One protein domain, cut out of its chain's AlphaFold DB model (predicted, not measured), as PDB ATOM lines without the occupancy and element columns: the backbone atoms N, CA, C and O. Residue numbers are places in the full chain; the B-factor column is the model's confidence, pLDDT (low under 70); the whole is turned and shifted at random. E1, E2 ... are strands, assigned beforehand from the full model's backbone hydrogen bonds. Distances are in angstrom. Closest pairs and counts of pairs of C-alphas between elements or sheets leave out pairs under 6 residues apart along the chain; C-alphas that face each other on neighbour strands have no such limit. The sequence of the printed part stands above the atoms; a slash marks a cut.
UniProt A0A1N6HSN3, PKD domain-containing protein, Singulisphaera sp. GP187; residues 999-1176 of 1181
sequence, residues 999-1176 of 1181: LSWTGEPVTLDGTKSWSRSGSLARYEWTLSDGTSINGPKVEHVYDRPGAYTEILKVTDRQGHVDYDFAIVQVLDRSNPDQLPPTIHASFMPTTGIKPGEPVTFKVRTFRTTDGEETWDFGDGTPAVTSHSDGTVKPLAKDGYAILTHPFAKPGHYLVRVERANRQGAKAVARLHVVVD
ATOM      1  N   LEU A 999      42.215  28.843  18.558       92.25
ATOM      2  CA  LEU A 999      40.953  28.989  19.282       92.25
ATOM      3  C   LEU A 999      40.661  30.483  19.475       92.25
ATOM      4  O   LEU A 999      41.577  31.231  19.814       92.25
ATOM      5  N   SER A1000      39.413  30.907  19.273       94.00
ATOM      6  CA  SER A1000      38.986  32.302  19.454       94.00
ATOM      7  C   SER A1000      37.512  32.415  19.852       94.00
ATOM      8  O   SER A1000      36.735  31.477  19.655       94.00
ATOM      9  N   TRP A1001      37.112  33.572  20.382       94.56
ATOM     10  CA  TRP A1001      35.701  33.949  20.469       94.56
ATOM     11  C   TRP A1001      35.222  34.573  19.149       94.56
ATOM     12  O   TRP A1001      35.999  35.178  18.409       94.56
ATOM     13  N   THR A1002      33.921  34.484  18.867       94.56
ATOM     14  CA  THR A1002      33.282  35.271  17.799       94.56
ATOM     15  C   THR A1002      33.589  36.763  17.953       94.56
ATOM     16  O   THR A1002      33.408  37.315  19.042       94.56
ATOM     17  N   GLY A1003      34.004  37.419  16.869       93.69
ATOM     18  CA  GLY A1003      34.352  38.843  16.856       93.69
ATOM     19  C   GLY A1003      35.777  39.188  17.321       93.69
ATOM     20  O   GLY A1003      36.147  40.359  17.275       93.69
ATOM     21  N   GLU A1004      36.596  38.214  17.737       94.06
ATOM     22  CA  GLU A1004      38.015  38.439  18.061       94.06
ATOM     23  C   GLU A1004      38.942  38.117  16.869       94.06
ATOM     24  O   GLU A1004      38.685  37.158  16.131       94.06
ATOM     25  N   PRO A1005      40.029  38.892  16.663       93.50
ATOM     26  CA  PRO A1005      40.979  38.660  15.580       93.50
ATOM     27  C   PRO A1005      41.846  37.421  15.831       93.50
ATOM     28  O   PRO A1005      42.341  37.193  16.934       93.50
ATOM     29  N   VAL A1006      42.079  36.643  14.773       93.88
ATOM     30  CA  VAL A1006      42.917  35.439  14.780       93.88
ATOM     31  C   VAL A1006      44.059  35.590  13.785       93.88
ATOM     32  O   VAL A1006      43.823  35.759  12.589       93.88
ATOM     33  N   THR A1007      45.302  35.459  14.256       94.25
ATOM     34  CA  THR A1007      46.488  35.461  13.388       94.25
ATOM     35  C   THR A1007      46.742  34.078  12.774       94.25
ATOM     36  O   THR A1007      47.159  33.131  13.459       94.25
ATOM     37  N   LEU A1008      46.569  33.979  11.457       95.62
ATOM     38  CA  LEU A1008      47.020  32.848  10.644       95.62
ATOM     39  C   LEU A1008      48.500  33.057  10.283       95.62
ATOM     40  O   LEU A1008      48.919  34.173   9.973       95.62
ATOM     41  N   ASP A1009      49.317  32.005  10.371       93.88
ATOM     42  CA  ASP A1009      50.782  32.117  10.303       93.88
ATOM     43  C   ASP A1009      51.400  31.017   9.437       93.88
ATOM     44  O   ASP A1009      51.486  29.861   9.849       93.88
ATOM     45  N   GLY A1010      51.864  31.415   8.254       95.06
ATOM     46  CA  GLY A1010      52.506  30.557   7.264       95.06
ATOM     47  C   GLY A1010      54.033  30.569   7.317       95.06
ATOM     48  O   GLY A1010      54.666  29.869   6.527       95.06
ATOM     49  N   THR A1011      54.662  31.339   8.217       93.00
ATOM     50  CA  THR A1011      56.130  31.546   8.218       93.00
ATOM     51  C   THR A1011      56.962  30.292   8.488       93.00
ATOM     52  O   THR A1011      58.176  30.324   8.304       93.00
ATOM     53  N   LYS A1012      56.329  29.191   8.904       93.31
ATOM     54  CA  LYS A1012      56.977  27.892   9.147       93.31
ATOM     55  C   LYS A1012      57.096  27.034   7.878       93.31
ATOM     56  O   LYS A1012      57.661  25.946   7.927       93.31
ATOM     57  N   SER A1013      56.556  27.514   6.756       95.81
ATOM     58  CA  SER A1013      56.658  26.865   5.446       95.81
ATOM     59  C   SER A1013      58.114  26.771   4.983       95.81
ATOM     60  O   SER A1013      58.927  27.652   5.268       95.81
ATOM     61  N   TRP A1014      58.456  25.719   4.239       95.00
ATOM     62  CA  TRP A1014      59.840  25.391   3.887       95.00
ATOM     63  C   TRP A1014      59.989  25.007   2.411       95.00
ATOM     64  O   TRP A1014      59.201  24.222   1.901       95.00
ATOM     65  N   SER A1015      61.039  25.492   1.738       94.19
ATOM     66  CA  SER A1015      61.427  25.056   0.382       94.19
ATOM     67  C   SER A1015      62.876  24.584   0.356       94.19
ATOM     68  O   SER A1015      63.757  25.222   0.941       94.19
ATOM     69  N   ARG A1016      63.139  23.526  -0.419       91.44
ATOM     70  CA  ARG A1016      64.478  23.003  -0.732       91.44
ATOM     71  C   ARG A1016      65.390  24.057  -1.353       91.44
ATOM     72  O   ARG A1016      66.594  24.034  -1.114       91.44
ATOM     73  N   SER A1017      64.822  24.997  -2.110       87.12
ATOM     74  CA  SER A1017      65.558  26.116  -2.710       87.12
ATOM     75  C   SER A1017      66.065  27.143  -1.686       87.12
ATOM     76  O   SER A1017      66.847  28.024  -2.038       87.12
ATOM     77  N   GLY A1018      65.580  27.085  -0.439       80.44
ATOM     78  CA  GLY A1018      65.834  28.093   0.589       80.44
ATOM     79  C   GLY A1018      65.117  29.428   0.355       80.44
ATOM     80  O   GLY A1018      65.403  30.391   1.064       80.44
ATOM     81  N   SER A1019      64.205  29.529  -0.624       84.19
ATOM     82  CA  SER A1019      63.534  30.795  -0.943       84.19
ATOM     83  C   SER A1019      62.060  30.648  -1.330       84.19
ATOM     84  O   SER A1019      61.711  30.112  -2.381       84.19
ATOM     85  N   LEU A1020      61.189  31.199  -0.483       91.00
ATOM     86  CA  LEU A1020      59.755  31.322  -0.737       91.00
ATOM     87  C   LEU A1020      59.455  32.651  -1.444       91.00
ATOM     88  O   LEU A1020      60.097  33.668  -1.171       91.00
ATOM     89  N   ALA A1021      58.511  32.627  -2.386       90.19
ATOM     90  CA  ALA A1021      58.164  33.772  -3.225       90.19
ATOM     91  C   ALA A1021      56.826  34.409  -2.828       90.19
ATOM     92  O   ALA A1021      56.729  35.635  -2.796       90.19
ATOM     93  N   ARG A1022      55.799  33.595  -2.551       96.06
ATOM     94  CA  ARG A1022      54.427  34.052  -2.269       96.06
ATOM     95  C   ARG A1022      53.747  33.196  -1.200       96.06
ATOM     96  O   ARG A1022      53.990  31.993  -1.126       96.06
ATOM     97  N   TYR A1023      52.878  33.850  -0.431       97.94
ATOM     98  CA  TYR A1023      51.948  33.262   0.532       97.94
ATOM     99  C   TYR A1023      50.563  33.835   0.226       97.94
ATOM    100  O   TYR A1023      50.370  35.050   0.330       97.94
ATOM    101  N   GLU A1024      49.640  32.973  -0.176       98.12
ATOM    102  CA  GLU A1024      48.286  33.324  -0.599       98.12
ATOM    103  C   GLU A1024      47.311  32.569   0.316       98.12
ATOM    104  O   GLU A1024      47.354  31.340   0.382       98.12
ATOM    105  N   TRP A1025      46.461  33.290   1.047       98.00
ATOM    106  CA  TRP A1025      45.425  32.710   1.901       98.00
ATOM    107  C   TRP A1025      44.067  32.790   1.216       98.00
ATOM    108  O   TRP A1025      43.701  33.855   0.719       98.00
ATOM    109  N   THR A1026      43.296  31.704   1.256       97.19
ATOM    110  CA  THR A1026      41.882  31.688   0.859       97.19
ATOM    111  C   THR A1026      41.038  31.216   2.035       97.19
ATOM    112  O   THR A1026      41.179  30.086   2.510       97.19
ATOM    113  N   LEU A1027      40.178  32.113   2.510       94.00
ATOM    114  CA  LEU A1027      39.342  31.936   3.688       94.00
ATOM    115  C   LEU A1027      37.970  31.354   3.313       94.00
ATOM    116  O   LEU A1027      37.548  31.386   2.154       94.00
ATOM    117  N   SER A1028      37.259  30.788   4.288       88.38
ATOM    118  CA  SER A1028      36.021  30.035   4.045       88.38
ATOM    119  C   SER A1028      34.782  30.908   3.806       88.38
ATOM    120  O   SER A1028      33.729  30.370   3.467       88.38
ATOM    121  N   ASP A1029      34.909  32.229   3.935       87.62
ATOM    122  CA  ASP A1029      33.961  33.243   3.453       87.62
ATOM    123  C   ASP A1029      34.178  33.616   1.964       87.62
ATOM    124  O   ASP A1029      33.351  34.310   1.376       87.62
ATOM    125  N   GLY A1030      35.267  33.137   1.346       88.75
ATOM    126  CA  GLY A1030      35.700  33.475  -0.014       88.75
ATOM    127  C   GLY A1030      36.751  34.592  -0.089       88.75
ATOM    128  O   GLY A1030      37.277  34.861  -1.172       88.75
ATOM    129  N   THR A1031      37.100  35.226   1.033       93.62
ATOM    130  CA  THR A1031      38.114  36.285   1.090       93.62
ATOM    131  C   THR A1031      39.499  35.727   0.753       93.62
ATOM    132  O   THR A1031      39.882  34.644   1.195       93.62
ATOM    133  N   SER A1032      40.279  36.479  -0.030       95.44
ATOM    134  CA  SER A1032      41.669  36.138  -0.357       95.44
ATOM    135  C   SER A1032      42.631  37.203   0.167       95.44
ATOM    136  O   SER A1032      42.452  38.388  -0.116       95.44
ATOM    137  N   ILE A1033      43.650  36.790   0.927       96.38
ATOM    138  CA  ILE A1033      44.598  37.690   1.605       96.38
ATOM    139  C   ILE A1033      46.032  37.241   1.318       96.38
ATOM    140  O   ILE A1033      46.364  36.067   1.444       96.38
ATOM    141  N   ASN A1034      46.913  38.175   0.961       96.19
ATOM    142  CA  ASN A1034      48.321  37.879   0.697       96.19
ATOM    143  C   ASN A1034      49.193  38.253   1.896       96.19
ATOM    144  O   ASN A1034      49.100  39.370   2.404       96.19
ATOM    145  N   GLY A1035      50.087  37.352   2.304       96.44
ATOM    146  CA  GLY A1035      51.063  37.632   3.356       96.44
ATOM    147  C   GLY A1035      51.499  36.396   4.150       96.44
ATOM    148  O   GLY A1035      50.734  35.442   4.290       96.44
ATOM    149  N   PRO A1036      52.725  36.393   4.706       94.81
ATOM    150  CA  PRO A1036      53.223  35.277   5.511       94.81
ATOM    151  C   PRO A1036      52.503  35.146   6.862       94.81
ATOM    152  O   PRO A1036      52.476  34.060   7.435       94.81
ATOM    153  N   LYS A1037      51.918  36.240   7.367       96.06
ATOM    154  CA  LYS A1037      50.972  36.264   8.488       96.06
ATOM    155  C   LYS A1037      49.816  37.183   8.117       96.06
ATOM    156  O   LYS A1037      50.062  38.236   7.531       96.06
ATOM    157  N   VAL A1038      48.594  36.781   8.444       96.31
ATOM    158  CA  VAL A1038      47.364  37.543   8.178       96.31
ATOM    159  C   VAL A1038      46.435  37.452   9.384       96.31
ATOM    160  O   VAL A1038      46.518  36.498  10.156       96.31
ATOM    161  N   GLU A1039      45.552  38.432   9.552       95.44
ATOM    162  CA  GLU A1039      44.530  38.433  10.602       95.44
ATOM    163  C   GLU A1039      43.135  38.362   9.981       95.44
ATOM    164  O   GLU A1039      42.886  38.946   8.925       95.44
ATOM    165  N   HIS A1040      42.227  37.643  10.639       95.19
ATOM    166  CA  HIS A1040      40.820  37.559  10.256       95.19
ATOM    167  C   HIS A1040      39.924  37.479  11.497       95.19
ATOM    168  O   HIS A1040      40.361  37.013  12.550       95.19
ATOM    169  N   VAL A1041      38.679  37.934  11.369       95.25
ATOM    170  CA  VAL A1041      37.663  37.950  12.429       95.25
ATOM    171  C   VAL A1041      36.484  37.102  11.970       95.25
ATOM    172  O   VAL A1041      36.015  37.264  10.848       95.25
ATOM    173  N   TYR A1042      35.999  36.216  12.839       94.06
ATOM    174  CA  TYR A1042      34.899  35.305  12.528       94.06
ATOM    175  C   TYR A1042      33.628  35.714  13.281       94.06
ATOM    176  O   TYR A1042      33.598  35.713  14.513       94.06
ATOM    177  N   ASP A1043      32.555  36.000  12.544       92.69
ATOM    178  CA  ASP A1043      31.278  36.472  13.106       92.69
ATOM    179  C   ASP A1043      30.345  35.344  13.587       92.69
ATOM    180  O   ASP A1043      29.258  35.606  14.104       92.69
ATOM    181  N   ARG A1044      30.718  34.073  13.383       92.56
ATOM    182  CA  ARG A1044      29.894  32.902  13.729       92.56
ATOM    183  C   ARG A1044      30.729  31.797  14.384       92.56
ATOM    184  O   ARG A1044      31.894  31.634  14.024       92.56
ATOM    185  N   PRO A1045      30.150  31.015  15.312       92.88
ATOM    186  CA  PRO A1045      30.816  29.842  15.860       92.88
ATOM    187  C   PRO A1045      30.924  28.732  14.804       92.88
ATOM    188  O   PRO A1045      30.007  28.510  14.007       92.88
ATOM    189  N   GLY A1046      32.041  28.008  14.812       92.69
ATOM    190  CA  GLY A1046      32.341  26.984  13.811       92.69
ATOM    191  C   GLY A1046      33.755  26.416  13.930       92.69
ATOM    192  O   GLY A1046      34.566  26.893  14.723       92.69
ATOM    193  N   ALA A1047      34.042  25.395  13.124       92.19
ATOM    194  CA  ALA A1047      35.389  24.886  12.886       92.19
ATOM    195  C   ALA A1047      35.775  25.152  11.422       92.19
ATOM    196  O   ALA A1047      35.277  24.501  10.498       92.19
ATOM    197  N   TYR A1048      36.643  26.144  11.242       92.94
ATOM    198  CA  TYR A1048      37.147  26.649   9.970       92.94
ATOM    199  C   TYR A1048      38.518  26.031   9.663       92.94
ATOM    200  O   TYR A1048      39.248  25.664  10.581       92.94
ATOM    201  N   THR A1049      38.869  25.910   8.381       94.31
ATOM    202  CA  THR A1049      40.077  25.193   7.918       94.31
ATOM    203  C   THR A1049      40.680  25.937   6.728       94.31
ATOM    204  O   THR A1049      40.461  25.562   5.578       94.31
ATOM    205  N   GLU A1050      41.351  27.056   6.987       96.62
ATOM    206  CA  GLU A1050      41.667  28.056   5.960       96.62
ATOM    207  C   GLU A1050      42.893  27.711   5.127       96.62
ATOM    208  O   GLU A1050      43.892  27.217   5.643       96.62
ATOM    209  N   ILE A1051      42.801  27.946   3.818       97.44
ATOM    210  CA  ILE A1051      43.777  27.463   2.843       97.44
ATOM    211  C   ILE A1051      44.982  28.394   2.849       97.44
ATOM    212  O   ILE A1051      44.849  29.561   2.485       97.44
ATOM    213  N   LEU A1052      46.158  27.864   3.181       98.25
ATOM    214  CA  LEU A1052      47.437  28.464   2.829       98.25
ATOM    215  C   LEU A1052      47.938  27.818   1.539       98.25
ATOM    216  O   LEU A1052      48.152  26.609   1.487       98.25
ATOM    217  N   LYS A1053      48.203  28.640   0.528       97.94
ATOM    218  CA  LYS A1053      48.978  28.279  -0.653       97.94
ATOM    219  C   LYS A1053      50.335  28.969  -0.583       97.94
ATOM    220  O   LYS A1053      50.419  30.192  -0.444       97.94
ATOM    221  N   VAL A1054      51.405  28.196  -0.719       97.81
ATOM    222  CA  VAL A1054      52.774  28.722  -0.805       97.81
ATOM    223  C   VAL A1054      53.301  28.501  -2.214       97.81
ATOM    224  O   VAL A1054      52.995  27.494  -2.842       97.81
ATOM    225  N   THR A1055      54.090  29.445  -2.729       96.69
ATOM    226  CA  THR A1055      54.847  29.272  -3.979       96.69
ATOM    227  C   THR A1055      56.319  29.593  -3.739       96.69
ATOM    228  O   THR A1055      56.630  30.643  -3.162       96.69
ATOM    229  N   ASP A1056      57.231  28.723  -4.175       95.31
ATOM    230  CA  ASP A1056      58.676  28.978  -4.115       95.31
ATOM    231  C   ASP A1056      59.183  29.784  -5.329       95.31
ATOM    232  O   ASP A1056      58.416  30.164  -6.217       95.31
ATOM    233  N   ARG A1057      60.481  30.115  -5.369       92.81
ATOM    234  CA  ARG A1057      61.063  30.856  -6.509       92.81
ATOM    235  C   ARG A1057      61.270  30.026  -7.781       92.81
ATOM    236  O   ARG A1057      61.580  30.613  -8.813       92.81
ATOM    237  N   GLN A1058      61.123  28.705  -7.717       92.12
ATOM    238  CA  GLN A1058      61.197  27.805  -8.873       92.12
ATOM    239  C   GLN A1058      59.809  27.572  -9.497       92.12
ATOM    240  O   GLN A1058      59.717  27.097 -10.623       92.12
ATOM    241  N   GLY A1059      58.742  27.988  -8.807       92.50
ATOM    242  CA  GLY A1059      57.358  27.885  -9.264       92.50
ATOM    243  C   GLY A1059      56.607  26.689  -8.687       92.50
ATOM    244  O   GLY A1059      55.437  26.512  -9.019       92.50
ATOM    245  N   HIS A1060      57.232  25.901  -7.803       93.88
ATOM    246  CA  HIS A1060      56.538  24.841  -7.078       93.88
ATOM    247  C   HIS A1060      55.477  25.443  -6.158       93.88
ATOM    248  O   HIS A1060      55.683  26.513  -5.577       93.88
ATOM    249  N   VAL A1061      54.358  24.735  -6.008       95.88
ATOM    250  CA  VAL A1061      53.224  25.126  -5.166       95.88
ATOM    251  C   VAL A1061      52.915  23.999  -4.190       95.88
ATOM    252  O   VAL A1061      52.931  22.835  -4.576       95.88
ATOM    253  N   ASP A1062      52.604  24.338  -2.943       96.81
ATOM    254  CA  ASP A1062      52.094  23.386  -1.954       96.81
ATOM    255  C   ASP A1062      51.028  24.042  -1.067       96.81
ATOM    256  O   ASP A1062      50.930  25.276  -1.015       96.81
ATOM    257  N   TYR A1063      50.215  23.213  -0.407       97.62
ATOM    258  CA  TYR A1063      49.042  23.639   0.349       97.62
ATOM    259  C   TYR A1063      48.990  23.004   1.740       97.62
ATOM    260  O   TYR A1063      49.183  21.801   1.892       97.62
ATOM    261  N   ASP A1064      48.646  23.810   2.741       97.25
ATOM    262  CA  ASP A1064      48.311  23.356   4.093       97.25
ATOM    263  C   ASP A1064      47.126  24.174   4.625       97.25
ATOM    264  O   ASP A1064      46.747  25.188   4.031       97.25
ATOM    265  N   PHE A1065      46.515  23.741   5.728       95.75
ATOM    266  CA  PHE A1065      45.268  24.323   6.213       95.75
ATOM    267  C   PHE A1065      45.342  24.758   7.683       95.75
ATOM    268  O   PHE A1065      45.650  23.961   8.569       95.75
ATOM    269  N   ALA A1066      45.015  26.023   7.953       95.19
ATOM    270  CA  ALA A1066      44.933  26.567   9.305       95.19
ATOM    271  C   ALA A1066      43.575  26.236   9.935       95.19
ATOM    272  O   ALA A1066      42.547  26.797   9.552       95.19
ATOM    273  N   ILE A1067      43.568  25.343  10.926       92.38
ATOM    274  CA  ILE A1067      42.360  24.999  11.685       92.38
ATOM    275  C   ILE A1067      42.076  26.105  12.709       92.38
ATOM    276  O   ILE A1067      42.911  26.379  13.573       92.38
ATOM    277  N   VAL A1068      40.888  26.710  12.645       93.56
ATOM    278  CA  VAL A1068      40.416  27.728  13.593       93.56
ATOM    279  C   VAL A1068      39.073  27.306  14.181       93.56
ATOM    280  O   VAL A1068      38.066  27.225  13.478       93.56
ATOM    281  N   GLN A1069      39.047  27.056  15.489       92.44
ATOM    282  CA  GLN A1069      37.817  26.814  16.239       92.44
ATOM    283  C   GLN A1069      37.326  28.132  16.853       92.44
ATOM    284  O   GLN A1069      38.035  28.777  17.627       92.44
ATOM    285  N   VAL A1070      36.099  28.525  16.515       93.31
ATOM    286  CA  VAL A1070      35.470  29.775  16.961       93.31
ATOM    287  C   VAL A1070      34.300  29.438  17.877       93.31
ATOM    288  O   VAL A1070      33.398  28.694  17.485       93.31
ATOM    289  N   LEU A1071      34.320  29.969  19.098       93.12
ATOM    290  CA  LEU A1071      33.294  29.749  20.119       93.12
ATOM    291  C   LEU A1071      32.392  30.979  20.277       93.12
ATOM    292  O   LEU A1071      32.845  32.114  20.138       93.12
ATOM    293  N   ASP A1072      31.127  30.758  20.629       92.56
ATOM    294  CA  ASP A1072      30.187  31.826  20.977       92.56
ATOM    295  C   ASP A1072      30.309  32.172  22.470       92.56
ATOM    296  O   ASP A1072      30.073  31.334  23.342       92.56
ATOM    297  N   ARG A1073      30.654  33.430  22.774       91.94
ATOM    298  CA  ARG A1073      30.785  33.933  24.154       91.94
ATOM    299  C   ARG A1073      29.455  33.964  24.912       91.94
ATOM    300  O   ARG A1073      29.464  33.902  26.138       91.94
ATOM    301  N   SER A1074      28.329  34.068  24.206       91.12
ATOM    302  CA  SER A1074      26.988  34.053  24.800       91.12
ATOM    303  C   SER A1074      26.461  32.640  25.075       91.12
ATOM    304  O   SER A1074      25.604  32.474  25.939       91.12
ATOM    305  N   ASN A1075      27.020  31.620  24.411       89.81
ATOM    306  CA  ASN A1075      26.668  30.207  24.577       89.81
ATOM    307  C   ASN A1075      27.932  29.327  24.741       89.81
ATOM    308  O   ASN A1075      28.157  28.430  23.927       89.81
ATOM    309  N   PRO A1076      28.769  29.547  25.778       87.38
ATOM    310  CA  PRO A1076      30.098  28.929  25.888       87.38
ATOM    311  C   PRO A1076      30.080  27.393  25.980       87.38
ATOM    312  O   PRO A1076      31.062  26.751  25.608       87.38
ATOM    313  N   ASP A1077      28.968  26.805  26.430       85.31
ATOM    314  CA  ASP A1077      28.778  25.351  26.524       85.31
ATOM    315  C   ASP A1077      28.372  24.707  25.180       85.31
ATOM    316  O   ASP A1077      28.494  23.492  25.000       85.31
ATOM    317  N   GLN A1078      27.906  25.502  24.206       87.31
ATOM    318  CA  GLN A1078      27.496  25.030  22.878       87.31
ATOM    319  C   GLN A1078      28.694  25.008  21.920       87.31
ATOM    320  O   GLN A1078      28.840  25.853  21.035       87.31
ATOM    321  N   LEU A1079      29.572  24.018  22.095       88.88
ATOM    322  CA  LEU A1079      30.724  23.841  21.209       88.88
ATOM    323  C   LEU A1079      30.277  23.570  19.756       88.88
ATOM    324  O   LEU A1079      29.410  22.718  19.538       88.88
ATOM    325  N   PRO A1080      30.910  24.197  18.746       90.31
ATOM    326  CA  PRO A1080      30.664  23.852  17.352       90.31
ATOM    327  C   PRO A1080      31.129  22.416  17.052       90.31
ATOM    328  O   PRO A1080      32.038  21.908  17.730       90.31
ATOM    329  N   PRO A1081      30.553  21.761  16.027       91.75
ATOM    330  CA  PRO A1081      31.047  20.476  15.553       91.75
ATOM    331  C   PRO A1081      32.485  20.591  15.030       91.75
ATOM    332  O   PRO A1081      32.931  21.659  14.606       91.75
ATOM    333  N   THR A1082      33.207  19.475  15.030       92.00
ATOM    334  CA  THR A1082      34.514  19.335  14.361       92.00
ATOM    335  C   THR A1082      34.462  18.148  13.407       92.00
ATOM    336  O   THR A1082      33.632  17.261  13.571       92.00
ATOM    337  N   ILE A1083      35.319  18.118  12.389       92.38
ATOM    338  CA  ILE A1083      35.270  17.098  11.334       92.38
ATOM    339  C   ILE A1083      36.684  16.621  10.992       92.38
ATOM    340  O   ILE A1083      37.586  17.428  10.781       92.38
ATOM    341  N   HIS A1084      36.887  15.304  10.977       93.00
ATOM    342  CA  HIS A1084      38.141  14.673  10.573       93.00
ATOM    343  C   HIS A1084      37.957  13.990   9.224       93.00
ATOM    344  O   HIS A1084      37.235  12.996   9.136       93.00
ATOM    345  N   ALA A1085      38.652  14.488   8.207       95.56
ATOM    346  CA  ALA A1085      38.774  13.845   6.907       95.56
ATOM    347  C   ALA A1085      40.171  13.228   6.745       95.56
ATOM    348  O   ALA A1085      41.155  13.728   7.291       95.56
ATOM    349  N   SER A1086      40.254  12.143   5.982       97.12
ATOM    350  CA  SER A1086      41.494  11.430   5.661       97.12
ATOM    351  C   SER A1086      41.355  10.698   4.325       97.12
ATOM    352  O   SER A1086      40.232  10.456   3.877       97.12
ATOM    353  N   PHE A1087      42.471  10.343   3.686       97.88
ATOM    354  CA  PHE A1087      42.461   9.614   2.415       97.88
ATOM    355  C   PHE A1087      43.655   8.663   2.264       97.88
ATOM    356  O   PHE A1087      44.658   8.809   2.962       97.88
ATOM    357  N   MET A1088      43.530   7.683   1.366       97.00
ATOM    358  CA  MET A1088      44.580   6.724   1.006       97.00
ATOM    359  C   MET A1088      44.336   6.185  -0.424       97.00
ATOM    360  O   MET A1088      43.179   5.905  -0.752       97.00
ATOM    361  N   PRO A1089      45.364   5.985  -1.276       96.88
ATOM    362  CA  PRO A1089      46.778   6.319  -1.074       96.88
ATOM    363  C   PRO A1089      47.042   7.832  -1.020       96.88
ATOM    364  O   PRO A1089      46.265   8.624  -1.539       96.88
ATOM    365  N   THR A1090      48.151   8.231  -0.390       95.94
ATOM    366  CA  THR A1090      48.550   9.649  -0.225       95.94
ATOM    367  C   THR A1090      49.702  10.095  -1.137       95.94
ATOM    368  O   THR A1090      50.132  11.244  -1.066       95.94
ATOM    369  N   THR A1091      50.259   9.170  -1.920       93.06
ATOM    370  CA  THR A1091      51.447   9.319  -2.786       93.06
ATOM    371  C   THR A1091      51.357   8.313  -3.933       93.06
ATOM    372  O   THR A1091      50.863   7.209  -3.693       93.06
ATOM    373  N   GLY A1092      51.899   8.613  -5.117       91.75
ATOM    374  CA  GLY A1092      51.903   7.662  -6.236       91.75
ATOM    375  C   GLY A1092      50.534   7.501  -6.901       91.75
ATOM    376  O   GLY A1092      50.266   6.453  -7.491       91.75
ATOM    377  N   ILE A1093      49.654   8.497  -6.746       94.94
ATOM    378  CA  ILE A1093      48.273   8.477  -7.240       94.94
ATOM    379  C   ILE A1093      48.308   8.808  -8.728       94.94
ATOM    380  O   ILE A1093      48.730   9.905  -9.089       94.94
ATOM    381  N   LYS A1094      47.853   7.900  -9.595       94.50
ATOM    382  CA  LYS A1094      47.808   8.166 -11.042       94.50
ATOM    383  C   LYS A1094      46.414   8.601 -11.501       94.50
ATOM    384  O   LYS A1094      45.421   8.224 -10.877       94.50
ATOM    385  N   PRO A1095      46.309   9.333 -12.626       95.81
ATOM    386  CA  PRO A1095      45.021   9.699 -13.199       95.81
ATOM    387  C   PRO A1095      44.133   8.471 -13.457       95.81
ATOM    388  O   PRO A1095      44.555   7.508 -14.096       95.81
ATOM    389  N   GLY A1096      42.899   8.517 -12.959       94.44
ATOM    390  CA  GLY A1096      41.905   7.444 -13.051       94.44
ATOM    391  C   GLY A1096      41.990   6.364 -11.965       94.44
ATOM    392  O   GLY A1096      41.050   5.576 -11.852       94.44
ATOM    393  N   GLU A1097      43.045   6.315 -11.145       94.31
ATOM    394  CA  GLU A1097      43.112   5.389 -10.006       94.31
ATOM    395  C   GLU A1097      42.210   5.892  -8.852       94.31
ATOM    396  O   GLU A1097      42.196   7.092  -8.558       94.31
ATOM    397  N   PRO A1098      41.417   5.018  -8.197       95.00
ATOM    398  CA  PRO A1098      40.491   5.433  -7.147       95.00
ATOM    399  C   PRO A1098      41.219   5.747  -5.835       95.00
ATOM    400  O   PRO A1098      41.952   4.916  -5.296       95.00
ATOM    401  N   VAL A1099      40.946   6.922  -5.267       97.88
ATOM    402  CA  VAL A1099      41.392   7.312  -3.924       97.88
ATOM    403  C   VAL A1099      40.265   7.035  -2.930       97.88
ATOM    404  O   VAL A1099      39.126   7.441  -3.153       97.88
ATOM    405  N   THR A1100      40.567   6.344  -1.829       98.25
ATOM    406  CA  THR A1100      39.607   6.101  -0.741       98.25
ATOM    407  C   THR A1100      39.632   7.266   0.236       98.25
ATOM    408  O   THR A1100      40.692   7.608   0.755       98.25
ATOM    409  N   PHE A1101      38.467   7.826   0.536       98.19
ATOM    410  CA  PHE A1101      38.268   8.896   1.508       98.19
ATOM    411  C   PHE A1101      37.508   8.368   2.723       98.19
ATOM    412  O   PHE A1101      36.571   7.580   2.583       98.19
ATOM    413  N   LYS A1102      37.890   8.821   3.919       97.31
ATOM    414  CA  LYS A1102      37.168   8.555   5.168       97.31
ATOM    415  C   LYS A1102      36.905   9.849   5.923       97.31
ATOM    416  O   LYS A1102      37.846  10.614   6.150       97.31
ATOM    417  N   VAL A1103      35.665  10.060   6.366       96.50
ATOM    418  CA  VAL A1103      35.276  11.212   7.197       96.50
ATOM    419  C   VAL A1103      34.514  10.801   8.448       96.50
ATOM    420  O   VAL A1103      33.759   9.829   8.442       96.50
ATOM    421  N   ARG A1104      34.720  11.559   9.524       94.19
ATOM    422  CA  ARG A1104      33.900  11.506  10.732       94.19
ATOM    423  C   ARG A1104      33.693  12.900  11.298       94.19
ATOM    424  O   ARG A1104      34.662  13.631  11.511       94.19
ATOM    425  N   THR A1105      32.441  13.253  11.541       93.75
ATOM    426  CA  THR A1105      32.050  14.476  12.243       93.75
ATOM    427  C   THR A1105      31.847  14.165  13.726       93.75
ATOM    428  O   THR A1105      31.394  13.083  14.078       93.75
ATOM    429  N   PHE A1106      32.193  15.111  14.593       92.00
ATOM    430  CA  PHE A1106      32.131  15.016  16.049       92.00
ATOM    431  C   PHE A1106      31.159  16.070  16.588       92.00
ATOM    432  O   PHE A1106      31.018  17.151  16.009       92.00
ATOM    433  N   ARG A1107      30.546  15.792  17.747       89.19
ATOM    434  CA  ARG A1107      29.615  16.690  18.469       89.19
ATOM    435  C   ARG A1107      28.304  17.020  17.728       89.19
ATOM    436  O   ARG A1107      27.569  17.900  18.164       89.19
ATOM    437  N   THR A1108      27.973  16.324  16.638       90.56
ATOM    438  CA  THR A1108      26.642  16.387  16.012       90.56
ATOM    439  C   THR A1108      26.310  15.096  15.270       90.56
ATOM    440  O   THR A1108      27.173  14.505  14.628       90.56
ATOM    441  N   THR A1109      25.044  14.688  15.345       92.06
ATOM    442  CA  THR A1109      24.433  13.637  14.514       92.06
ATOM    443  C   THR A1109      23.446  14.217  13.492       92.06
ATOM    444  O   THR A1109      22.817  13.468  12.751       92.06
ATOM    445  N   ASP A1110      23.284  15.541  13.442       92.50
ATOM    446  CA  ASP A1110      22.387  16.219  12.504       92.50
ATOM    447  C   ASP A1110      23.059  16.389  11.132       92.50
ATOM    448  O   ASP A1110      24.281  16.500  11.038       92.50
ATOM    449  N   GLY A1111      22.266  16.418  10.057       92.19
ATOM    450  CA  GLY A1111      22.758  16.629   8.689       92.19
ATOM    451  C   GLY A1111      23.606  15.482   8.118       92.19
ATOM    452  O   GLY A1111      23.737  14.419   8.718       92.19
ATOM    453  N   GLU A1112      24.181  15.727   6.944       94.81
ATOM    454  CA  GLU A1112      25.103  14.844   6.211       94.81
ATOM    455  C   GLU A1112      26.444  15.568   5.996       94.81
ATOM    456  O   GLU A1112      26.509  16.796   6.110       94.81
ATOM    457  N   GLU A1113      27.518  14.833   5.700       97.44
ATOM    458  CA  GLU A1113      28.744  15.447   5.182       97.44
ATOM    459  C   GLU A1113      28.626  15.671   3.672       97.44
ATOM    460  O   GLU A1113      28.455  14.710   2.923       97.44
ATOM    461  N   THR A1114      28.777  16.911   3.210       97.62
ATOM    462  CA  THR A1114      28.806  17.253   1.780       97.62
ATOM    463  C   THR A1114      30.245  17.417   1.306       97.62
ATOM    464  O   THR A1114      31.002  18.197   1.887       97.62
ATOM    465  N   TRP A1115      30.601  16.714   0.234       98.00
ATOM    466  CA  TRP A1115      31.934  16.668  -0.359       98.00
ATOM    467  C   TRP A1115      32.007  17.408  -1.695       98.00
ATOM    468  O   TRP A1115      31.131  17.259  -2.543       98.00
ATOM    469  N   ASP A1116      33.108  18.121  -1.900       97.31
ATOM    470  CA  ASP A1116      33.566  18.673  -3.176       97.31
ATOM    471  C   ASP A1116      35.015  18.205  -3.381       97.31
ATOM    472  O   ASP A1116      35.872  18.454  -2.533       97.31
ATOM    473  N   PHE A1117      35.297  17.488  -4.472       97.31
ATOM    474  CA  PHE A1117      36.634  16.949  -4.742       97.31
ATOM    475  C   PHE A1117      37.588  17.962  -5.400       97.31
ATOM    476  O   PHE A1117      38.775  17.673  -5.550       97.31
ATOM    477  N   GLY A1118      37.109  19.155  -5.769       95.44
ATOM    478  CA  GLY A1118      37.927  20.215  -6.363       95.44
ATOM    479  C   GLY A1118      38.365  19.950  -7.810       95.44
ATOM    480  O   GLY A1118      39.210  20.674  -8.334       95.44
ATOM    481  N   ASP A1119      37.814  18.925  -8.467       95.50
ATOM    482  CA  ASP A1119      38.098  18.551  -9.861       95.50
ATOM    483  C   ASP A1119      36.980  18.936 -10.851       95.50
ATOM    484  O   ASP A1119      37.110  18.714 -12.057       95.50
ATOM    485  N   GLY A1120      35.899  19.544 -10.348       95.12
ATOM    486  CA  GLY A1120      34.719  19.940 -11.119       95.12
ATOM    487  C   GLY A1120      33.638  18.861 -11.235       95.12
ATOM    488  O   GLY A1120      32.655  19.078 -11.945       95.12
ATOM    489  N   THR A1121      33.786  17.714 -10.565       95.94
ATOM    490  CA  THR A1121      32.703  16.725 -10.452       95.94
ATOM    491  C   THR A1121      31.575  17.209  -9.523       95.94
ATOM    492  O   THR A1121      31.803  18.071  -8.670       95.94
ATOM    493  N   PRO A1122      30.328  16.716  -9.685       96.56
ATOM    494  CA  PRO A1122      29.224  17.088  -8.804       96.56
ATOM    495  C   PRO A1122      29.485  16.692  -7.346       96.56
ATOM    496  O   PRO A1122      30.018  15.617  -7.078       96.56
ATOM    497  N   ALA A1123      29.042  17.537  -6.414       96.00
ATOM    498  CA  ALA A1123      29.138  17.254  -4.988       96.00
ATOM    499  C   ALA A1123      28.372  15.975  -4.599       96.00
ATOM    500  O   ALA A1123      27.284  15.707  -5.116       96.00
ATOM    501  N   VAL A1124      28.921  15.218  -3.647       97.00
ATOM    502  CA  VAL A1124      28.329  13.977  -3.112       97.00
ATOM    503  C   VAL A1124      28.138  14.084  -1.601       97.00
ATOM    504  O   VAL A1124      28.851  14.847  -0.947       97.00
ATOM    505  N   THR A1125      27.201  13.328  -1.026       97.31
ATOM    506  CA  THR A1125      27.004  13.288   0.431       97.31
ATOM    507  C   THR A1125      27.405  11.952   1.051       97.31
ATOM    508  O   THR A1125      27.431  10.908   0.395       97.31
ATOM    509  N   SER A1126      27.751  11.992   2.337       96.62
ATOM    510  CA  SER A1126      27.954  10.825   3.193       96.62
ATOM    511  C   SER A1126      27.360  11.058   4.584       96.62
ATOM    512  O   SER A1126      26.963  12.174   4.914       96.62
ATOM    513  N   HIS A1127      27.298  10.016   5.417       95.31
ATOM    514  CA  HIS A1127      26.828  10.152   6.795       95.31
ATOM    515  C   HIS A1127      27.685   9.338   7.770       95.31
ATOM    516  O   HIS A1127      27.585   8.112   7.823       95.31
ATOM    517  N   SER A1128      28.522  10.019   8.553       94.56
ATOM    518  CA  SER A1128      29.265   9.430   9.677       94.56
ATOM    519  C   SER A1128      28.454   9.430  10.980       94.56
ATOM    520  O   SER A1128      27.494  10.191  11.123       94.56
ATOM    521  N   ASP A1129      28.847   8.605  11.956       91.94
ATOM    522  CA  ASP A1129      28.062   8.328  13.176       91.94
ATOM    523  C   ASP A1129      27.993   9.472  14.209       91.94
ATOM    524  O   ASP A1129      27.467   9.273  15.305       91.94
ATOM    525  N   GLY A1130      28.568  10.644  13.924       86.88
ATOM    526  CA  GLY A1130      28.639  11.768  14.867       86.88
ATOM    527  C   GLY A1130      29.542  11.531  16.089       86.88
ATOM    528  O   GLY A1130      29.507  12.316  17.041       86.88
ATOM    529  N   THR A1131      30.318  10.440  16.091       86.94
ATOM    530  CA  THR A1131      31.105   9.927  17.226       86.94
ATOM    531  C   THR A1131      30.245   9.485  18.425       86.94
ATOM    532  O   THR A1131      30.691   9.497  19.568       86.94
ATOM    533  N   VAL A1132      29.015   8.996  18.184       86.50
ATOM    534  CA  VAL A1132      28.131   8.436  19.237       86.50
ATOM    535  C   VAL A1132      28.799   7.292  20.015       86.50
ATOM    536  O   VAL A1132      28.553   7.120  21.210       86.50
ATOM    537  N   LYS A1133      29.672   6.513  19.363       89.50
ATOM    538  CA  LYS A1133      30.570   5.554  20.024       89.50
ATOM    539  C   LYS A1133      31.996   5.768  19.504       89.50
ATOM    540  O   LYS A1133      32.284   5.342  18.384       89.50
ATOM    541  N   PRO A1134      32.926   6.354  20.282       89.50
ATOM    542  CA  PRO A1134      34.280   6.664  19.812       89.50
ATOM    543  C   PRO A1134      35.001   5.498  19.118       89.50
ATOM    544  O   PRO A1134      35.600   5.699  18.063       89.50
ATOM    545  N   LEU A1135      34.847   4.268  19.620       92.25
ATOM    546  CA  LEU A1135      35.473   3.054  19.069       92.25
ATOM    547  C   LEU A1135      34.584   2.250  18.086       92.25
ATOM    548  O   LEU A1135      34.868   1.087  17.813       92.25
ATOM    549  N   ALA A1136      33.500   2.821  17.540       92.12
ATOM    550  CA  ALA A1136      32.678   2.145  16.523       92.12
ATOM    551  C   ALA A1136      33.512   1.764  15.287       92.12
ATOM    552  O   ALA A1136      34.183   2.619  14.708       92.12
ATOM    553  N   LYS A1137      33.471   0.494  14.862       88.50
ATOM    554  CA  LYS A1137      34.249  -0.008  13.705       88.50
ATOM    555  C   LYS A1137      33.816   0.618  12.374       88.50
ATOM    556  O   LYS A1137      34.604   0.701  11.442       88.50
ATOM    557  N   ASP A1138      32.571   1.065  12.329       88.88
ATOM    558  CA  ASP A1138      31.826   1.650  11.218       88.88
ATOM    559  C   ASP A1138      31.521   3.148  11.430       88.88
ATOM    560  O   ASP A1138      30.728   3.732  10.702       88.88
ATOM    561  N   GLY A1139      32.167   3.802  12.407       90.62
ATOM    562  CA  GLY A1139      31.910   5.215  12.727       90.62
ATOM    563  C   GLY A1139      32.372   6.223  11.663       90.62
ATOM    564  O   GLY A1139      31.867   7.343  11.615       90.62
ATOM    565  N   TYR A1140      33.318   5.838  10.800       94.88
ATOM    566  CA  TYR A1140      33.759   6.639   9.654       94.88
ATOM    567  C   TYR A1140      32.909   6.328   8.419       94.88
ATOM    568  O   TYR A1140      32.845   5.177   7.988       94.88
ATOM    569  N   ALA A1141      32.361   7.364   7.783       96.44
ATOM    570  CA  ALA A1141      31.817   7.236   6.437       96.44
ATOM    571  C   ALA A1141      32.961   7.075   5.424       96.44
ATOM    572  O   ALA A1141      34.024   7.684   5.583       96.44
ATOM    573  N   ILE A1142      32.749   6.250   4.394       96.75
ATOM    574  CA  ILE A1142      33.768   5.867   3.407       96.75
ATOM    575  C   ILE A1142      33.256   6.180   1.998       96.75
ATOM    576  O   ILE A1142      32.147   5.783   1.648       96.75
ATOM    577  N   LEU A1143      34.081   6.843   1.189       96.38
ATOM    578  CA  LEU A1143      33.841   7.109  -0.232       96.38
ATOM    579  C   LEU A1143      35.072   6.722  -1.064       96.38
ATOM    580  O   LEU A1143      36.176   6.587  -0.535       96.38
ATOM    581  N   THR A1144      34.902   6.595  -2.379       97.06
ATOM    582  CA  THR A1144      36.005   6.420  -3.338       97.06
ATOM    583  C   THR A1144      35.834   7.372  -4.512       97.06
ATOM    584  O   THR A1144      34.755   7.389  -5.102       97.06
ATOM    585  N   HIS A1145      36.884   8.106  -4.885       97.69
ATOM    586  CA  HIS A1145      36.851   9.054  -6.005       97.69
ATOM    587  C   HIS A1145      38.121   8.962  -6.868       97.69
ATOM    588  O   HIS A1145      39.222   9.035  -6.315       97.69
ATOM    589  N   PRO A1146      38.011   8.778  -8.197       96.69
ATOM    590  CA  PRO A1146      39.140   8.818  -9.120       96.69
ATOM    591  C   PRO A1146      39.312  10.212  -9.747       96.69
ATOM    592  O   PRO A1146      38.371  10.783 -10.295       96.69
ATOM    593  N   PHE A1147      40.539  10.730  -9.760       97.25
ATOM    594  CA  PHE A1147      40.855  12.021 -10.384       97.25
ATOM    595  C   PHE A1147      41.292  11.831 -11.838       97.25
ATOM    596  O   PHE A1147      42.237  11.098 -12.116       97.25
ATOM    597  N   ALA A1148      40.635  12.495 -12.790       95.31
ATOM    598  CA  ALA A1148      40.845  12.232 -14.220       95.31
ATOM    599  C   ALA A1148      42.152  12.802 -14.821       95.31
ATOM    600  O   ALA A1148      42.476  12.494 -15.968       95.31
ATOM    601  N   LYS A1149      42.880  13.665 -14.100       95.38
ATOM    602  CA  LYS A1149      44.077  14.379 -14.582       95.38
ATOM    603  C   LYS A1149      45.131  14.483 -13.468       95.38
ATOM    604  O   LYS A1149      44.765  14.378 -12.300       95.38
ATOM    605  N   PRO A1150      46.418  14.689 -13.803       95.62
ATOM    606  CA  PRO A1150      47.423  15.058 -12.814       95.62
ATOM    607  C   PRO A1150      47.182  16.483 -12.293       95.62
ATOM    608  O   PRO A1150      46.626  17.323 -13.008       95.62
ATOM    609  N   GLY A1151      47.608  16.762 -11.060       94.75
ATOM    610  CA  GLY A1151      47.479  18.086 -10.449       94.75
ATOM    611  C   GLY A1151      47.319  18.087  -8.926       94.75
ATOM    612  O   GLY A1151      47.384  17.053  -8.262       94.75
ATOM    613  N   HIS A1152      47.105  19.287  -8.381       95.00
ATOM    614  CA  HIS A1152      46.825  19.531  -6.965       95.00
ATOM    615  C   HIS A1152      45.319  19.747  -6.790       95.00
ATOM    616  O   HIS A1152      44.778  20.727  -7.302       95.00
ATOM    617  N   TYR A1153      44.663  18.867  -6.039       97.25
ATOM    618  CA  TYR A1153      43.233  18.925  -5.748       97.25
ATOM    619  C   TYR A1153      43.009  19.248  -4.269       97.25
ATOM    620  O   TYR A1153      43.629  18.646  -3.388       97.25
ATOM    621  N   LEU A1154      42.131  20.215  -3.997       97.06
ATOM    622  CA  LEU A1154      41.762  20.635  -2.645       97.06
ATOM    623  C   LEU A1154      40.365  20.110  -2.327       97.06
ATOM    624  O   LEU A1154      39.371  20.814  -2.495       97.06
ATOM    625  N   VAL A1155      40.302  18.858  -1.879       97.69
ATOM    626  CA  VAL A1155      39.044  18.218  -1.487       97.69
ATOM    627  C   VAL A1155      38.517  18.912  -0.236       97.69
ATOM    628  O   VAL A1155      39.254  19.096   0.733       97.69
ATOM    629  N   ARG A1156      37.240  19.279  -0.240       96.69
ATOM    630  CA  ARG A1156      36.530  19.939   0.855       96.69
ATOM    631  C   ARG A1156      35.386  19.048   1.316       96.69
ATOM    632  O   ARG A1156      34.625  18.547   0.496       96.69
ATOM    633  N   VAL A1157      35.221  18.913   2.627       97.06
ATOM    634  CA  VAL A1157      34.047  18.266   3.223       97.06
ATOM    635  C   VAL A1157      33.503  19.109   4.368       97.06
ATOM    636  O   VAL A1157      34.273  19.620   5.183       97.06
ATOM    637  N   GLU A1158      32.184  19.286   4.428       96.12
ATOM    638  CA  GLU A1158      31.526  20.031   5.504       96.12
ATOM    639  C   GLU A1158      30.275  19.340   6.050       96.12
ATOM    640  O   GLU A1158      29.553  18.682   5.307       96.12
ATOM    641  N   ARG A1159      29.986  19.556   7.336       95.00
ATOM    642  CA  ARG A1159      28.716  19.196   7.991       95.00
ATOM    643  C   ARG A1159      28.315  20.310   8.955       95.00
ATOM    644  O   ARG A1159      29.177  20.962   9.546       95.00
ATOM    645  N   ALA A1160      27.017  20.555   9.100       93.06
ATOM    646  CA  ALA A1160      26.475  21.552  10.022       93.06
ATOM    647  C   ALA A1160      25.632  20.879  11.109       93.06
ATOM    648  O   ALA A1160      24.937  19.904  10.830       93.06
ATOM    649  N   ASN A1161      25.664  21.419  12.329       90.88
ATOM    650  CA  ASN A1161      24.728  21.013  13.379       90.88
ATOM    651  C   ASN A1161      23.347  21.673  13.186       90.88
ATOM    652  O   ASN A1161      23.166  22.551  12.338       90.88
ATOM    653  N   ARG A1162      22.365  21.292  14.011       90.38
ATOM    654  CA  ARG A1162      21.000  21.851  13.983       90.38
ATOM    655  C   ARG A1162      20.921  23.373  14.189       90.38
ATOM    656  O   ARG A1162      19.957  23.990  13.745       90.38
ATOM    657  N   GLN A1163      21.915  23.977  14.839       87.00
ATOM    658  CA  GLN A1163      22.050  25.425  15.040       87.00
ATOM    659  C   GLN A1163      22.683  26.145  13.831       87.00
ATOM    660  O   GLN A1163      22.774  27.372  13.826       87.00
ATOM    661  N   GLY A1164      23.127  25.412  12.804       87.62
ATOM    662  CA  GLY A1164      23.779  25.961  11.612       87.62
ATOM    663  C   GLY A1164      25.274  26.264  11.775       87.62
ATOM    664  O   GLY A1164      25.875  26.815  10.851       87.62
ATOM    665  N   ALA A1165      25.891  25.897  12.905       90.19
ATOM    666  CA  ALA A1165      27.339  25.976  13.076       90.19
ATOM    667  C   ALA A1165      28.013  24.888  12.226       90.19
ATOM    668  O   ALA A1165      27.649  23.710  12.297       90.19
ATOM    669  N   LYS A1166      28.984  25.294  11.404       91.44
ATOM    670  CA  LYS A1166      29.653  24.430  10.424       91.44
ATOM    671  C   LYS A1166      30.968  23.869  10.956       91.44
ATOM    672  O   LYS A1166      31.725  24.573  11.619       91.44
ATOM    673  N   ALA A1167      31.261  22.633  10.568       92.38
ATOM    674  CA  ALA A1167      32.591  22.046  10.595       92.38
ATOM    675  C   ALA A1167      33.056  21.821   9.153       92.38
ATOM    676  O   ALA A1167      32.324  21.212   8.372       92.38
ATOM    677  N   VAL A1168      34.255  22.290   8.802       93.94
ATOM    678  CA  VAL A1168      34.860  22.089   7.474       93.94
ATOM    679  C   VAL A1168      36.223  21.422   7.631       93.94
ATOM    680  O   VAL A1168      37.058  21.912   8.386       93.94
ATOM    681  N   ALA A1169      36.482  20.352   6.881       94.19
ATOM    682  CA  ALA A1169      37.823  19.810   6.669       94.19
ATOM    683  C   ALA A1169      38.227  19.971   5.203       94.19
ATOM    684  O   ALA A1169      37.385  20.011   4.301       94.19
ATOM    685  N   ARG A1170      39.537  20.056   4.973       95.56
ATOM    686  CA  ARG A1170      40.137  20.080   3.643       95.56
ATOM    687  C   ARG A1170      41.289  19.081   3.572       95.56
ATOM    688  O   ARG A1170      41.959  18.840   4.574       95.56
ATOM    689  N   LEU A1171      41.489  18.490   2.399       96.88
ATOM    690  CA  LEU A1171      42.564  17.548   2.101       96.88
ATOM    691  C   LEU A1171      43.270  17.993   0.823       96.88
ATOM    692  O   LEU A1171      42.621  18.341  -0.162       96.88
ATOM    693  N   HIS A1172      44.600  17.945   0.829       97.19
ATOM    694  CA  HIS A1172      45.404  18.192  -0.363       97.19
ATOM    695  C   HIS A1172      45.787  16.854  -0.996       97.19
ATOM    696  O   HIS A1172      46.615  16.111  -0.460       97.19
ATOM    697  N   VAL A1173      45.174  16.549  -2.136       97.12
ATOM    698  CA  VAL A1173      45.467  15.363  -2.944       97.12
ATOM    699  C   VAL A1173      46.374  15.783  -4.099       97.12
ATOM    700  O   VAL A1173      46.089  16.757  -4.795       97.12
ATOM    701  N   VAL A1174      47.478  15.064  -4.295       95.12
ATOM    702  CA  VAL A1174      48.397  15.257  -5.426       95.12
ATOM    703  C   VAL A1174      48.288  14.035  -6.321       95.12
ATOM    704  O   VAL A1174      48.449  12.914  -5.844       95.12
ATOM    705  N   VAL A1175      47.989  14.264  -7.597       96.00
ATOM    706  CA  VAL A1175      47.914  13.226  -8.626       96.00
ATOM    707  C   VAL A1175      49.091  13.429  -9.564       96.00
ATOM    708  O   VAL A1175      49.230  14.494 -10.170       96.00
ATOM    709  N   ASP A1176      49.945  12.417  -9.638       91.19
ATOM    710  CA  ASP A1176      51.235  12.472 -10.311       91.19
ATOM    711  C   ASP A1176      51.062  12.436 -11.838       91.19
ATOM    712  O   ASP A1176      50.132  11.817 -12.368       91.19
TER     713      ASP A1176
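What this domain is: This is residues 999 to 1176 of the 1181 residues of the protein "PKD domain-containing protein" of Singulisphaera sp. GP187 (UniProt A0A1N6HSN3). Two lobes of strands stand side by side, joined where the beginnings of E6 and E14 pair. In the lobe of E1 to E7, the two-stranded sheet E2 - E5 covers part of one face of E3, E6 and E7; in the lobe of E8 to E14, the sheet E8 - E9 - E12 packs face to face on E10, E11, E13 and E14 as a sandwich. The printed part has 178 residues, no named helix and 14 named strands, E1 to E14 in chain order, and its class is all strand. E1, E3, E4, E6, E7, E10, E11, E13 and E14 make one branched, mixed sheet through both lobes; the other two sheets are antiparallel. The whole is compact, with a radius of gyration of the C-alphas of 17.2 A and spans of 48 by 40 by 28 A.

Where its parts are: E1, residues 999 to 1001, begins at C-alpha 999 (40.953, 28.989, 19.282). E2 is residues 1005 to 1009, E3 1020 to 1026, E4 1032 to 1034 and E5 1037 to 1041. E6, residues 1046 to 1056, is 31.9 A long and begins at C-alpha 1046 (32.341, 26.984, 13.811); E7, 1061 to 1071, is 32.5 A. E8 is 1082 to 1088, E9 1098 to 1106 at 26.5 A, E10 1113 to 1116, E11 1124 to 1126 and E12 1141 to 1146. E13, 1151 to 1160, is 29.5 A; E14, 1166 to 1175, is 28.7 A and ends at C-alpha 1175 (47.914, 13.226, -8.626).

How they stand to each other: In the branched sheet, E6 and E7 form an antiparallel hairpin, with N 1050 and O 1066 at 2.8 A. E3 and E14 lie on one side of E6, E7 on the other. E3 is antiparallel to E6, N 1024 to O 1053 2.9 A, and E14 is parallel to it, N 1047 to O 1166 2.9 A. Edge strand E4 pairs with E3, N 1025 to O 1033 2.8 A; edge strand E1 is parallel to E7, N 1000 to O 1069 3.0 A. E13 and E14 form a hairpin, N 1153 to O 1173 2.8 A; E10 pairs with E13, N 1114 to O 1158 2.9 A, and with edge strand E11, N 1113 to O 1126 2.8 A. In the other sheets, N 1006 and O 1040 of E2 and E5 are 2.8 A apart, N 1084 and O 1104 of E8 and E9 2.8 A, and N 1101 and O 1143 of E9 and E12 2.8 A. The branched sheet and E8, E9, E12 form a sandwich, two sheets face to face, their facing parts 10.3 A centre to centre. The closest C-alphas of E8 and E14 are those of Thr 1082 and Ala 1167, 5.0 A.

The domain as a whole: The C-alphas of Ser 1074 and Lys 1094 are farthest apart, 48.9 A. The printed part has no cut. The link E11 to E12, residues 1127 to 1140, is long. The mean pLDDT of the printed part is 93.9, and no printed residue is under 70.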